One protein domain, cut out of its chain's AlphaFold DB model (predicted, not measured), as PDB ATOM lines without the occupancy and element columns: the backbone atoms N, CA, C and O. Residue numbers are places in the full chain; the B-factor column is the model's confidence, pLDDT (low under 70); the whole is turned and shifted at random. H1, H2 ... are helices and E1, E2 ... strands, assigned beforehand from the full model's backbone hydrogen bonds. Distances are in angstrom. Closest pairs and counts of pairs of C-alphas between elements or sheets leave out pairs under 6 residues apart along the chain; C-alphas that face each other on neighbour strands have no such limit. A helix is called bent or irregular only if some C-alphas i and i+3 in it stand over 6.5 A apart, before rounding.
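AT A GLANCE: This is residues 2 to 84 of the 352 residues of the protein "Blastula protease 10" of Amphibalanus amphitrite (UniProt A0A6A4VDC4). With little regular structure, this is mostly loops around a tiny antiparallel sheet, E1 - E2, with H3 near E2. Residues 25 to 59 loop out and back, and residues 77 to 83 stick out as a tail. The 83 printed residues hold H1, E1, H2, E2 and H3 in order, a mixed class with only 24 residues in named elements. It is compact: radius of gyration of the C-alphas 13.5 A, spans 37 by 36 by 24 A.

HOW THE PARTS SIT: Look at E1, residues 10 to 12, and E2, residues 60 to 62: they are antiparallel at 151 degrees, with N 11 and O 61 at 2.7 A, within hydrogen-bond range. H3, residues 65 to 74, is closest to E2 at the C-alphas of Gln 68 and Thr 62, 5.2 A. In H3, 1 of 6 O i to N i+4 pairs and 4 of 7 O i to N i+3 pairs are within range.

IN THESE COORDINATES: Find H1, residues 6 to 9, from C-alpha 6 at (38.819, -11.187, -25.022). H2, residues 21 to 24, is apart from H1 and H3. H3 runs 17.1 A to C-alpha 74 at (37.304, -5.442, -8.456); it is irregular, C-alphas 66 and 69 being 7.1 A apart.

THE WHOLE: The farthest C-alphas, Asn 22 and Ala 81, are 38.2 A apart. The printed part has no cut; the link H2 to E2 is long. Look for pLDDT under 70 at residues 21, 23 to 35 and 73 to 84.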
ATOM      1  N   SER A   2      45.372 -10.538 -22.693       70.62
ATOM      2  CA  SER A   2      46.112 -11.809 -22.753       70.62
ATOM      3  C   SER A   2      45.328 -12.961 -23.394       70.62
ATOM      4  O   SER A   2      45.932 -13.816 -24.027       70.62
ATOM      5  N   ARG A   3      43.988 -12.982 -23.295       77.81
ATOM      6  CA  ARG A   3      43.157 -14.035 -23.913       77.81
ATOM      7  C   ARG A   3      42.745 -13.665 -25.348       77.81
ATOM      8  O   ARG A   3      42.145 -12.600 -25.518       77.81
ATOM      9  N   PRO A   4      42.934 -14.538 -26.358       77.25
ATOM     10  CA  PRO A   4      42.496 -14.275 -27.736       77.25
ATOM     11  C   PRO A   4      40.999 -13.947 -27.851       77.25
ATOM     12  O   PRO A   4      40.609 -12.985 -28.515       77.25
ATOM     13  N   ALA A   5      40.157 -14.677 -27.110       81.88
ATOM     14  CA  ALA A   5      38.710 -14.467 -27.082       81.88
ATOM     15  C   ALA A   5      38.286 -13.132 -26.438       81.88
ATOM     16  O   ALA A   5      37.159 -12.689 -26.647       81.88
ATOM     17  N   ALA A   6      39.168 -12.437 -25.705       84.94
ATOM     18  CA  ALA A   6      38.819 -11.187 -25.022       84.94
ATOM     19  C   ALA A   6      38.265 -10.126 -25.986       84.94
ATOM     20  O   ALA A   6      37.387  -9.354 -25.612       84.94
ATOM     21  N   ARG A   7      38.709 -10.120 -27.251       85.81
ATOM     22  CA  ARG A   7      38.223  -9.182 -28.278       85.81
ATOM     23  C   ARG A   7      36.740  -9.353 -28.623       85.81
ATOM     24  O   ARG A   7      36.157  -8.413 -29.155       85.81
ATOM     25  N   GLN A   8      36.136 -10.507 -28.333       90.12
ATOM     26  CA  GLN A   8      34.695 -10.754 -28.495       90.12
ATOM     27  C   GLN A   8      33.875 -10.216 -27.314       90.12
ATOM     28  O   GLN A   8      32.672 -10.007 -27.437       90.12
ATOM     29  N   HIS A   9      34.525  -9.957 -26.178       92.12
ATOM     30  CA  HIS A   9      33.875  -9.545 -24.934       92.12
ATOM     31  C   HIS A   9      34.163  -8.094 -24.559       92.12
ATOM     32  O   HIS A   9      33.333  -7.465 -23.903       92.12
ATOM     33  N   LEU A  10      35.297  -7.559 -25.007       92.31
ATOM     34  CA  LEU A  10      35.800  -6.235 -24.680       92.31
ATOM     35  C   LEU A  10      36.268  -5.476 -25.932       92.31
ATOM     36  O   LEU A  10      36.703  -6.050 -26.934       92.31
ATOM     37  N   LYS A  11      36.248  -4.156 -25.809       92.12
ATOM     38  CA  LYS A  11      36.899  -3.149 -26.636       92.12
ATOM     39  C   LYS A  11      37.948  -2.448 -25.770       92.12
ATOM     40  O   LYS A  11      37.679  -2.125 -24.617       92.12
ATOM     41  N   VAL A  12      39.133  -2.216 -26.332       90.12
ATOM     42  CA  VAL A  12      40.200  -1.449 -25.674       90.12
ATOM     43  C   VAL A  12      40.309  -0.088 -26.345       90.12
ATOM     44  O   VAL A  12      40.511  -0.013 -27.558       90.12
ATOM     45  N   ASN A  13      40.178   0.983 -25.569       90.56
ATOM     46  CA  ASN A  13      40.316   2.352 -26.052       90.56
ATOM     47  C   ASN A  13      41.769   2.816 -25.893       90.56
ATOM     48  O   ASN A  13      42.135   3.470 -24.918       90.56
ATOM     49  N   PHE A  14      42.614   2.490 -26.871       89.75
ATOM     50  CA  PHE A  14      44.044   2.823 -26.826       89.75
ATOM     51  C   PHE A  14      44.334   4.331 -26.734       89.75
ATOM     52  O   PHE A  14      45.366   4.716 -26.196       89.75
ATOM     53  N   HIS A  15      43.418   5.192 -27.193       90.81
ATOM     54  CA  HIS A  15      43.555   6.649 -27.083       90.81
ATOM     55  C   HIS A  15      43.500   7.177 -25.642       90.81
ATOM     56  O   HIS A  15      43.957   8.291 -25.405       90.81
ATOM     57  N   HIS A  16      42.989   6.398 -24.688       91.12
ATOM     58  CA  HIS A  16      42.941   6.768 -23.269       91.12
ATOM     59  C   HIS A  16      44.054   6.099 -22.456       91.12
ATOM     60  O   HIS A  16      44.172   6.325 -21.260       91.12
ATOM     61  N   MET A  17      44.901   5.276 -23.079       89.94
ATOM     62  CA  MET A  17      45.934   4.520 -22.374       89.94
ATOM     63  C   MET A  17      47.221   5.348 -22.209       89.94
ATOM     64  O   MET A  17      47.698   5.976 -23.153       89.94
ATOM     65  N   ARG A  18      47.808   5.339 -21.004       87.62
ATOM     66  CA  ARG A  18      49.070   6.035 -20.673       87.62
ATOM     67  C   ARG A  18      50.286   5.401 -21.337       87.62
ATOM     68  O   ARG A  18      51.229   6.099 -21.695       87.62
ATOM     69  N   LEU A  19      50.280   4.079 -21.458       78.56
ATOM     70  CA  LEU A  19      51.384   3.307 -22.012       78.56
ATOM     71  C   LEU A  19      51.189   3.065 -23.508       78.56
ATOM     72  O   LEU A  19      50.061   2.998 -23.994       78.56
ATOM     73  N   SER A  20      52.306   2.902 -24.224       75.25
ATOM     74  CA  SER A  20      52.287   2.566 -25.648       75.25
ATOM     75  C   SER A  20      51.411   1.326 -25.891       75.25
ATOM     76  O   SER A  20      51.590   0.324 -25.184       75.25
ATOM     77  N   PRO A  21      50.505   1.346 -26.892       68.56
ATOM     78  CA  PRO A  21      49.650   0.210 -27.240       68.56
ATOM     79  C   PRO A  21      50.424  -1.104 -27.377       68.56
ATOM     80  O   PRO A  21      49.921  -2.160 -27.004       68.56
ATOM     81  N   ASN A  22      51.677  -1.031 -27.833       70.12
ATOM     82  CA  ASN A  22      52.531  -2.184 -28.099       70.12
ATOM     83  C   ASN A  22      52.914  -2.973 -26.837       70.12
ATOM     84  O   ASN A  22      53.180  -4.163 -26.949       70.12
ATOM     85  N   LEU A  23      52.898  -2.365 -25.645       67.56
ATOM     86  CA  LEU A  23      53.152  -3.071 -24.377       67.56
ATOM     87  C   LEU A  23      51.958  -3.939 -23.945       67.56
ATOM     88  O   LEU A  23      52.130  -4.962 -23.296       67.56
ATOM     89  N   TRP A  24      50.740  -3.554 -24.336       64.12
ATOM     90  CA  TRP A  24      49.489  -4.200 -23.909       64.12
ATOM     91  C   TRP A  24      48.855  -5.068 -25.000       64.12
ATOM     92  O   TRP A  24      48.039  -5.957 -24.714       64.12
ATOM     93  N   ALA A  25      49.224  -4.791 -26.252       58.44
ATOM     94  CA  ALA A  25      48.802  -5.490 -27.456       58.44
ATOM     95  C   ALA A  25      49.662  -6.718 -27.784       58.44
ATOM     96  O   ALA A  25      49.400  -7.357 -28.802       58.44
ATOM     97  N   GLN A  26      50.596  -7.122 -26.909       60.53
ATOM     98  CA  GLN A  26      51.248  -8.440 -26.955       60.53
ATOM     99  C   GLN A  26      50.260  -9.575 -26.612       60.53
ATOM    100  O   GLN A  26      50.550 -10.484 -25.847       60.53
ATOM    101  N   SER A  27      49.062  -9.554 -27.205       55.34
ATOM    102  CA  SER A  27      48.111 -10.668 -27.210       55.34
ATOM    103  C   SER A  27      48.542 -11.769 -28.185       55.34
ATOM    104  O   SER A  27      47.700 -12.518 -28.684       55.34
ATOM    105  N   GLN A  28      49.815 -11.787 -28.572       52.16
ATOM    106  CA  GLN A  28      50.316 -12.645 -29.622       52.16
ATOM    107  C   GLN A  28      50.697 -13.999 -29.029       52.16
ATOM    108  O   GLN A  28      51.687 -14.138 -28.325       52.16
ATOM    109  N   VAL A  29      49.886 -14.986 -29.412       52.88
ATOM    110  CA  VAL A  29      50.306 -16.375 -29.628       52.88
ATOM    111  C   VAL A  29      50.665 -17.150 -28.359       52.88
ATOM    112  O   VAL A  29      51.644 -17.884 -28.302       52.88
ATOM    113  N   CYS A  30      49.811 -17.077 -27.347       55.69
ATOM    114  CA  CYS A  30      49.649 -18.225 -26.467       55.69
ATOM    115  C   CYS A  30      48.227 -18.746 -26.667       55.69
ATOM    116  O   CYS A  30      47.289 -18.260 -26.033       55.69
ATOM    117  N   ASP A  31      48.075 -19.731 -27.560       52.97
ATOM    118  CA  ASP A  31      46.921 -20.643 -27.620       52.97
ATOM    119  C   ASP A  31      46.914 -21.515 -26.350       52.97
ATOM    120  O   ASP A  31      46.984 -22.741 -26.370       52.97
ATOM    121  N   LEU A  32      46.898 -20.864 -25.186       56.22
ATOM    122  CA  LEU A  32      46.690 -21.533 -23.919       56.22
ATOM    123  C   LEU A  32      45.312 -22.178 -24.002       56.22
ATOM    124  O   LEU A  32      44.335 -21.497 -24.336       56.22
ATOM    125  N   ALA A  33      45.250 -23.464 -23.653       53.91
ATOM    126  CA  ALA A  33      44.100 -24.378 -23.664       53.91
ATOM    127  C   ALA A  33      42.807 -23.862 -22.978       53.91
ATOM    128  O   ALA A  33      41.776 -24.530 -22.963       53.91
ATOM    129  N   THR A  34      42.817 -22.620 -22.500       59.03
ATOM    130  CA  THR A  34      41.697 -21.796 -22.042       59.03
ATOM    131  C   THR A  34      40.566 -21.585 -23.059       59.03
ATOM    132  O   THR A  34      39.592 -20.914 -22.717       59.03
ATOM    133  N   SER A  35      40.627 -22.127 -24.282       59.94
ATOM    134  CA  SER A  35      39.541 -22.011 -25.274       59.94
ATOM    135  C   SER A  35      38.219 -22.629 -24.797       59.94
ATOM    136  O   SER A  35      37.155 -22.237 -25.270       59.94
ATOM    137  N   ARG A  36      38.268 -23.551 -23.825       81.38
ATOM    138  CA  ARG A  36      37.080 -24.227 -23.272       81.38
ATOM    139  C   ARG A  36      36.411 -23.490 -22.112       81.38
ATOM    140  O   ARG A  36      35.284 -23.826 -21.760       81.38
ATOM    141  N   VAL A  37      37.072 -22.494 -21.521       89.81
ATOM    142  CA  VAL A  37      36.515 -21.721 -20.402       89.81
ATOM    143  C   VAL A  37      35.949 -20.411 -20.944       89.81
ATOM    144  O   VAL A  37      36.679 -19.682 -21.617       89.81
ATOM    145  N   PRO A  38      34.685 -20.058 -20.665       92.69
ATOM    146  CA  PRO A  38      34.126 -18.784 -21.107       92.69
ATOM    147  C   PRO A  38      34.920 -17.589 -20.558       92.69
ATOM    148  O   PRO A  38      35.710 -17.700 -19.617       92.69
ATOM    149  N   TYR A  39      34.733 -16.423 -21.177       92.69
ATOM    150  CA  TYR A  39      35.353 -15.192 -20.698       92.69
ATOM    151  C   TYR A  39      34.800 -14.814 -19.328       92.69
ATOM    152  O   TYR A  39      33.589 -14.655 -19.191       92.69
ATOM    153  N   ASP A  40      35.684 -14.668 -18.345       92.38
ATOM    154  CA  ASP A  40      35.317 -14.372 -16.969       92.38
ATOM    155  C   ASP A  40      35.429 -12.878 -16.674       92.38
ATOM    156  O   ASP A  40      36.527 -12.346 -16.514       92.38
ATOM    157  N   TYR A  41      34.282 -12.204 -16.607       91.31
ATOM    158  CA  TYR A  41      34.235 -10.783 -16.268       91.31
ATOM    159  C   TYR A  41      34.557 -10.517 -14.792       91.31
ATOM    160  O   TYR A  41      34.970  -9.412 -14.475       91.31
ATOM    161  N   LEU A  42      34.379 -11.513 -13.915       88.75
ATOM    162  CA  LEU A  42      34.590 -11.402 -12.467       88.75
ATOM    163  C   LEU A  42      35.963 -11.930 -12.031       88.75
ATOM    164  O   LEU A  42      36.196 -12.095 -10.835       88.75
ATOM    165  N   SER A  43      36.837 -12.257 -12.984       89.38
ATOM    166  CA  SER A  43      38.169 -12.768 -12.681       89.38
ATOM    167  C   SER A  43      38.973 -11.722 -11.917       89.38
ATOM    168  O   SER A  43      39.018 -10.550 -12.310       89.38
ATOM    169  N   ILE A  44      39.696 -12.150 -10.882       87.31
ATOM    170  CA  ILE A  44      40.656 -11.271 -10.196       87.31
ATOM    171  C   ILE A  44      41.795 -10.834 -11.131       87.31
ATOM    172  O   ILE A  44      42.438  -9.810 -10.919       87.31
ATOM    173  N   MET A  45      42.032 -11.602 -12.199       87.31
ATOM    174  CA  MET A  45      43.041 -11.310 -13.216       87.31
ATOM    175  C   MET A  45      42.545 -10.304 -14.264       87.31
ATOM    176  O   MET A  45      43.276  -9.975 -15.203       87.31
ATOM    177  N   HIS A  46      41.302  -9.834 -14.149       89.06
ATOM    178  CA  HIS A  46      40.743  -8.838 -15.045       89.06
ATOM    179  C   HIS A  46      41.124  -7.421 -14.591       89.06
ATOM    180  O   HIS A  46      40.906  -7.029 -13.448       89.06
ATOM    181  N   TYR A  47      41.657  -6.622 -15.518       88.88
ATOM    182  CA  TYR A  47      41.910  -5.197 -15.293       88.88
ATOM    183  C   TYR A  47      40.602  -4.419 -15.094       88.88
ATOM    184  O   TYR A  47      39.634  -4.681 -15.806       88.88
ATOM    185  N   SER A  48      40.577  -3.435 -14.192       88.62
ATOM    186  CA  SER A  48      39.420  -2.537 -14.055       88.62
ATOM    187  C   SER A  48      39.199  -1.703 -15.322       88.62
ATOM    188  O   SER A  48      40.097  -1.571 -16.164       88.62
ATOM    189  N   THR A  49      38.017  -1.095 -15.463       90.69
ATOM    190  CA  THR A  49      37.673  -0.250 -16.623       90.69
ATOM    191  C   THR A  49      38.697   0.849 -16.897       90.69
ATOM    192  O   THR A  49      38.978   1.156 -18.057       90.69
ATOM    193  N   PHE A  50      39.299   1.410 -15.847       90.62
ATOM    194  CA  PHE A  50      40.214   2.552 -15.922       90.62
ATOM    195  C   PHE A  50      41.694   2.166 -15.852       90.62
ATOM    196  O   PHE A  50      42.563   3.040 -15.820       90.62
ATOM    197  N   ALA A  51      42.013   0.872 -15.820       88.38
ATOM    198  CA  ALA A  51      43.387   0.419 -15.679       88.38
ATOM    199  C   ALA A  51      44.278   0.955 -16.814       88.38
ATOM    200  O   ALA A  51      44.027   0.739 -18.001       88.38
ATOM    201  N   GLY A  52      45.342   1.662 -16.430       88.56
ATOM    202  CA  GLY A  52      46.267   2.285 -17.375       88.56
ATOM    203  C   GLY A  52      45.721   3.533 -18.073       88.56
ATOM    204  O   GLY A  52      46.339   3.971 -19.044       88.56
ATOM    205  N   SER A  53      44.605   4.105 -17.607       92.06
ATOM    206  CA  SER A  53      44.061   5.357 -18.137       92.06
ATOM    207  C   SER A  53      45.012   6.540 -17.901       92.06
ATOM    208  O   SER A  53      45.659   6.629 -16.855       92.06
ATOM    209  N   ARG A  54      45.121   7.449 -18.878       93.12
ATOM    210  CA  ARG A  54      45.936   8.682 -18.800       93.12
ATOM    211  C   ARG A  54      45.133   9.939 -18.495       93.12
ATOM    212  O   ARG A  54      45.708  10.945 -18.107       93.12
ATOM    213  N   ASP A  55      43.833   9.878 -18.724       93.44
ATOM    214  CA  ASP A  55      42.895  11.001 -18.709       93.44
ATOM    215  C   ASP A  55      41.657  10.695 -17.850       93.44
ATOM    216  O   ASP A  55      40.668  11.425 -17.889       93.44
ATOM    217  N   GLY A  56      41.704   9.608 -17.074       89.62
ATOM    218  CA  GLY A  56      40.583   9.132 -16.266       89.62
ATOM    219  C   GLY A  56      39.456   8.505 -17.090       89.62
ATOM    220  O   GLY A  56      38.437   8.130 -16.520       89.62
ATOM    221  N   GLN A  57      39.617   8.370 -18.411       90.00
ATOM    222  CA  GLN A  57      38.597   7.794 -19.283       90.00
ATOM    223  C   GLN A  57      38.684   6.256 -19.329       90.00
ATOM    224  O   GLN A  57      39.772   5.691 -19.146       90.00
ATOM    225  N   PRO A  58      37.562   5.562 -19.611       90.62
ATOM    226  CA  PRO A  58      37.508   4.107 -19.743       90.62
ATOM    227  C   PRO A  58      38.467   3.557 -20.805       90.62
ATOM    228  O   PRO A  58      38.362   3.865 -21.998       90.62
ATOM    229  N   VAL A  59      39.357   2.660 -20.386       92.12
ATOM    230  CA  VAL A  59      40.275   1.927 -21.266       92.12
ATOM    231  C   VAL A  59      39.668   0.590 -21.682       92.12
ATOM    232  O   VAL A  59      39.724   0.244 -22.863       92.12
ATOM    233  N   PHE A  60      39.069  -0.151 -20.747       91.25
ATOM    234  CA  PHE A  60      38.472  -1.464 -20.995       91.25
ATOM    235  C   PHE A  60      36.947  -1.378 -20.956       91.25
ATOM    236  O   PHE A  60      36.336  -1.239 -19.901       91.25
ATOM    237  N   VAL A  61      36.320  -1.494 -22.125       92.94
ATOM    238  CA  VAL A  61      34.866  -1.399 -22.278       92.94
ATOM    239  C   VAL A  61      34.315  -2.737 -22.748       92.94
ATOM    240  O   VAL A  61      34.704  -3.250 -23.792       92.94
ATOM    241  N   THR A  62      33.391  -3.317 -22.002       93.12
ATOM    242  CA  THR A  62      32.632  -4.496 -22.413       93.12
ATOM    243  C   THR A  62      31.806  -4.212 -23.664       93.12
ATOM    244  O   THR A  62      31.202  -3.155 -23.826       93.12
ATOM    245  N   ARG A  63      31.776  -5.176 -24.587       92.44
ATOM    246  CA  ARG A  63      30.957  -5.069 -25.803       92.44
ATOM    247  C   ARG A  63      29.466  -5.178 -25.528       92.44
ATOM    248  O   ARG A  63      28.683  -4.612 -26.277       92.44
ATOM    249  N   ASP A  64      29.101  -5.936 -24.498       90.88
ATOM    250  CA  ASP A  64      27.752  -5.963 -23.948       90.88
ATOM    251  C   ASP A  64      27.713  -4.980 -22.769       90.88
ATOM    252  O   ASP A  64      28.228  -5.331 -21.704       90.88
ATOM    253  N   PRO A  65      27.109  -3.784 -22.922       87.69
ATOM    254  CA  PRO A  65      27.062  -2.766 -21.871       87.69
ATOM    255  C   PRO A  65      26.452  -3.276 -20.563       87.69
ATOM    256  O   PRO A  65      26.788  -2.790 -19.485       87.69
ATOM    257  N   LEU A  66      25.586  -4.294 -20.627       87.69
ATOM    258  CA  LEU A  66      24.989  -4.902 -19.440       87.69
ATOM    259  C   LEU A  66      26.000  -5.671 -18.592       87.69
ATOM    260  O   LEU A  66      25.680  -6.015 -17.460       87.69
ATOM    261  N   ARG A  67      27.203  -5.940 -19.104       89.56
ATOM    262  CA  ARG A  67      28.266  -6.676 -18.407       89.56
ATOM    263  C   ARG A  67      29.383  -5.781 -17.896       89.56
ATOM    264  O   ARG A  67      30.247  -6.284 -17.189       89.56
ATOM    265  N   GLN A  68      29.360  -4.484 -18.196       89.31
ATOM    266  CA  GLN A  68      30.413  -3.558 -17.775       89.31
ATOM    267  C   GLN A  68      30.626  -3.587 -16.263       89.31
ATOM    268  O   GLN A  68      31.740  -3.742 -15.782       89.31
ATOM    269  N   HIS A  69      29.517  -3.585 -15.528       82.94
ATOM    270  CA  HIS A  69      29.499  -3.641 -14.074       82.94
ATOM    271  C   HIS A  69      30.159  -4.890 -13.462       82.94
ATOM    272  O   HIS A  69      30.436  -4.896 -12.264       82.94
ATOM    273  N   LEU A  70      30.358  -5.957 -14.246       85.94
ATOM    274  CA  LEU A  70      31.017  -7.181 -13.793       85.94
ATOM    275  C   LEU A  70      32.543  -7.025 -13.796       85.94
ATOM    276  O   LEU A  70      33.197  -7.601 -12.939       85.94
ATOM    277  N   VAL A  71      33.090  -6.223 -14.715       86.44
ATOM    278  CA  VAL A  71      34.533  -5.936 -14.812       86.44
ATOM    279  C   VAL A  71      34.998  -5.018 -13.684       86.44
ATOM    280  O   VAL A  71      36.076  -5.200 -13.128       86.44
ATOM    281  N   ASP A  72      34.146  -4.068 -13.306       77.12
ATOM    282  CA  ASP A  72      34.421  -3.111 -12.227       77.12
ATOM    283  C   ASP A  72      34.160  -3.689 -10.836       77.12
ATOM    284  O   ASP A  72      34.270  -2.997  -9.827       77.12
ATOM    285  N   HIS A  73      33.831  -4.982 -10.751       65.56
ATOM    286  CA  HIS A  73      33.591  -5.643  -9.475       65.56
ATOM    287  C   HIS A  73      34.842  -5.674  -8.585       65.56
ATOM    288  O   HIS A  73      34.703  -5.793  -7.371       65.56
ATOM    289  N   ASN A  74      36.033  -5.509  -9.175       53.62
ATOM    290  CA  ASN A  74      37.304  -5.442  -8.456       53.62
ATOM    291  C   ASN A  74      37.515  -4.111  -7.701       53.62
ATOM    292  O   ASN A  74      38.260  -4.093  -6.722       53.62
ATOM    293  N   ASP A  75      36.820  -3.035  -8.083       49.50
ATOM    294  CA  ASP A  75      36.918  -1.736  -7.397       49.50
ATOM    295  C   ASP A  75      35.970  -1.660  -6.174       49.50
ATOM    296  O   ASP A  75      36.240  -0.944  -5.211       49.50
ATOM    297  N   ASP A  76      34.913  -2.485  -6.165       42.81
ATOM    298  CA  ASP A  76      33.905  -2.610  -5.095       42.81
ATOM    299  C   ASP A  76      34.166  -3.796  -4.137       42.81
ATOM    300  O   ASP A  76      33.279  -4.188  -3.370       42.81
ATOM    301  N   VAL A  77      35.372  -4.387  -4.134       41.91
ATOM    302  CA  VAL A  77      35.750  -5.521  -3.258       41.91
ATOM    303  C   VAL A  77      35.942  -5.061  -1.810       41.91
ATOM    304  O   VAL A  77      36.994  -5.204  -1.190       41.91
ATOM    305  N   ARG A  78      34.864  -4.563  -1.206       38.34
ATOM    306  CA  ARG A  78      34.623  -4.738   0.217       38.34
ATOM    307  C   ARG A  78      34.105  -6.157   0.432       38.34
ATOM    308  O   ARG A  78      32.927  -6.457   0.277       38.34
ATOM    309  N   PHE A  79      35.024  -7.018   0.857       40.19
ATOM    310  CA  PHE A  79      34.836  -7.748   2.110       40.19
ATOM    311  C   PHE A  79      33.517  -8.532   2.270       40.19
ATOM    312  O   PHE A  79      32.855  -8.442   3.300       40.19
ATOM    313  N   ILE A  80      33.178  -9.423   1.337       40.28
ATOM    314  CA  ILE A  80      32.459 -10.636   1.761       40.28
ATOM    315  C   ILE A  80      33.534 -11.651   2.176       40.28
ATOM    316  O   ILE A  80      33.983 -12.462   1.378       40.28
ATOM    317  N   ALA A  81      33.959 -11.537   3.440       37.84
ATOM    318  CA  ALA A  81      34.826 -12.468   4.176       37.84
ATOM    319  C   ALA A  81      36.319 -12.572   3.763       37.84
ATOM    320  O   ALA A  81      36.857 -13.664   3.616       37.84
ATOM    321  N   GLY A  82      37.026 -11.436   3.699       38.25
ATOM    322  CA  GLY A  82      38.441 -11.389   4.113       38.25
ATOM    323  C   GLY A  82      39.544 -11.568   3.064       38.25
ATOM    324  O   GLY A  82      40.695 -11.340   3.412       38.25
ATOM    325  N   LEU A  83      39.246 -11.883   1.803       45.38
ATOM    326  CA  LEU A  83      40.199 -11.773   0.685       45.38
ATOM    327  C   LEU A  83      39.441 -11.381  -0.596       45.38
ATOM    328  O   LEU A  83      38.281 -11.781  -0.731       45.38
ATOM    329  N   PRO A  84      40.049 -10.640  -1.546       54.03
ATOM    330  CA  PRO A  84      39.518 -10.548  -2.902       54.03
ATOM    331  C   PRO A  84      39.465 -11.967  -3.470       54.03
ATOM    332  O   PRO A  84      40.484 -12.586  -3.772       54.03
TER     333      PRO A  84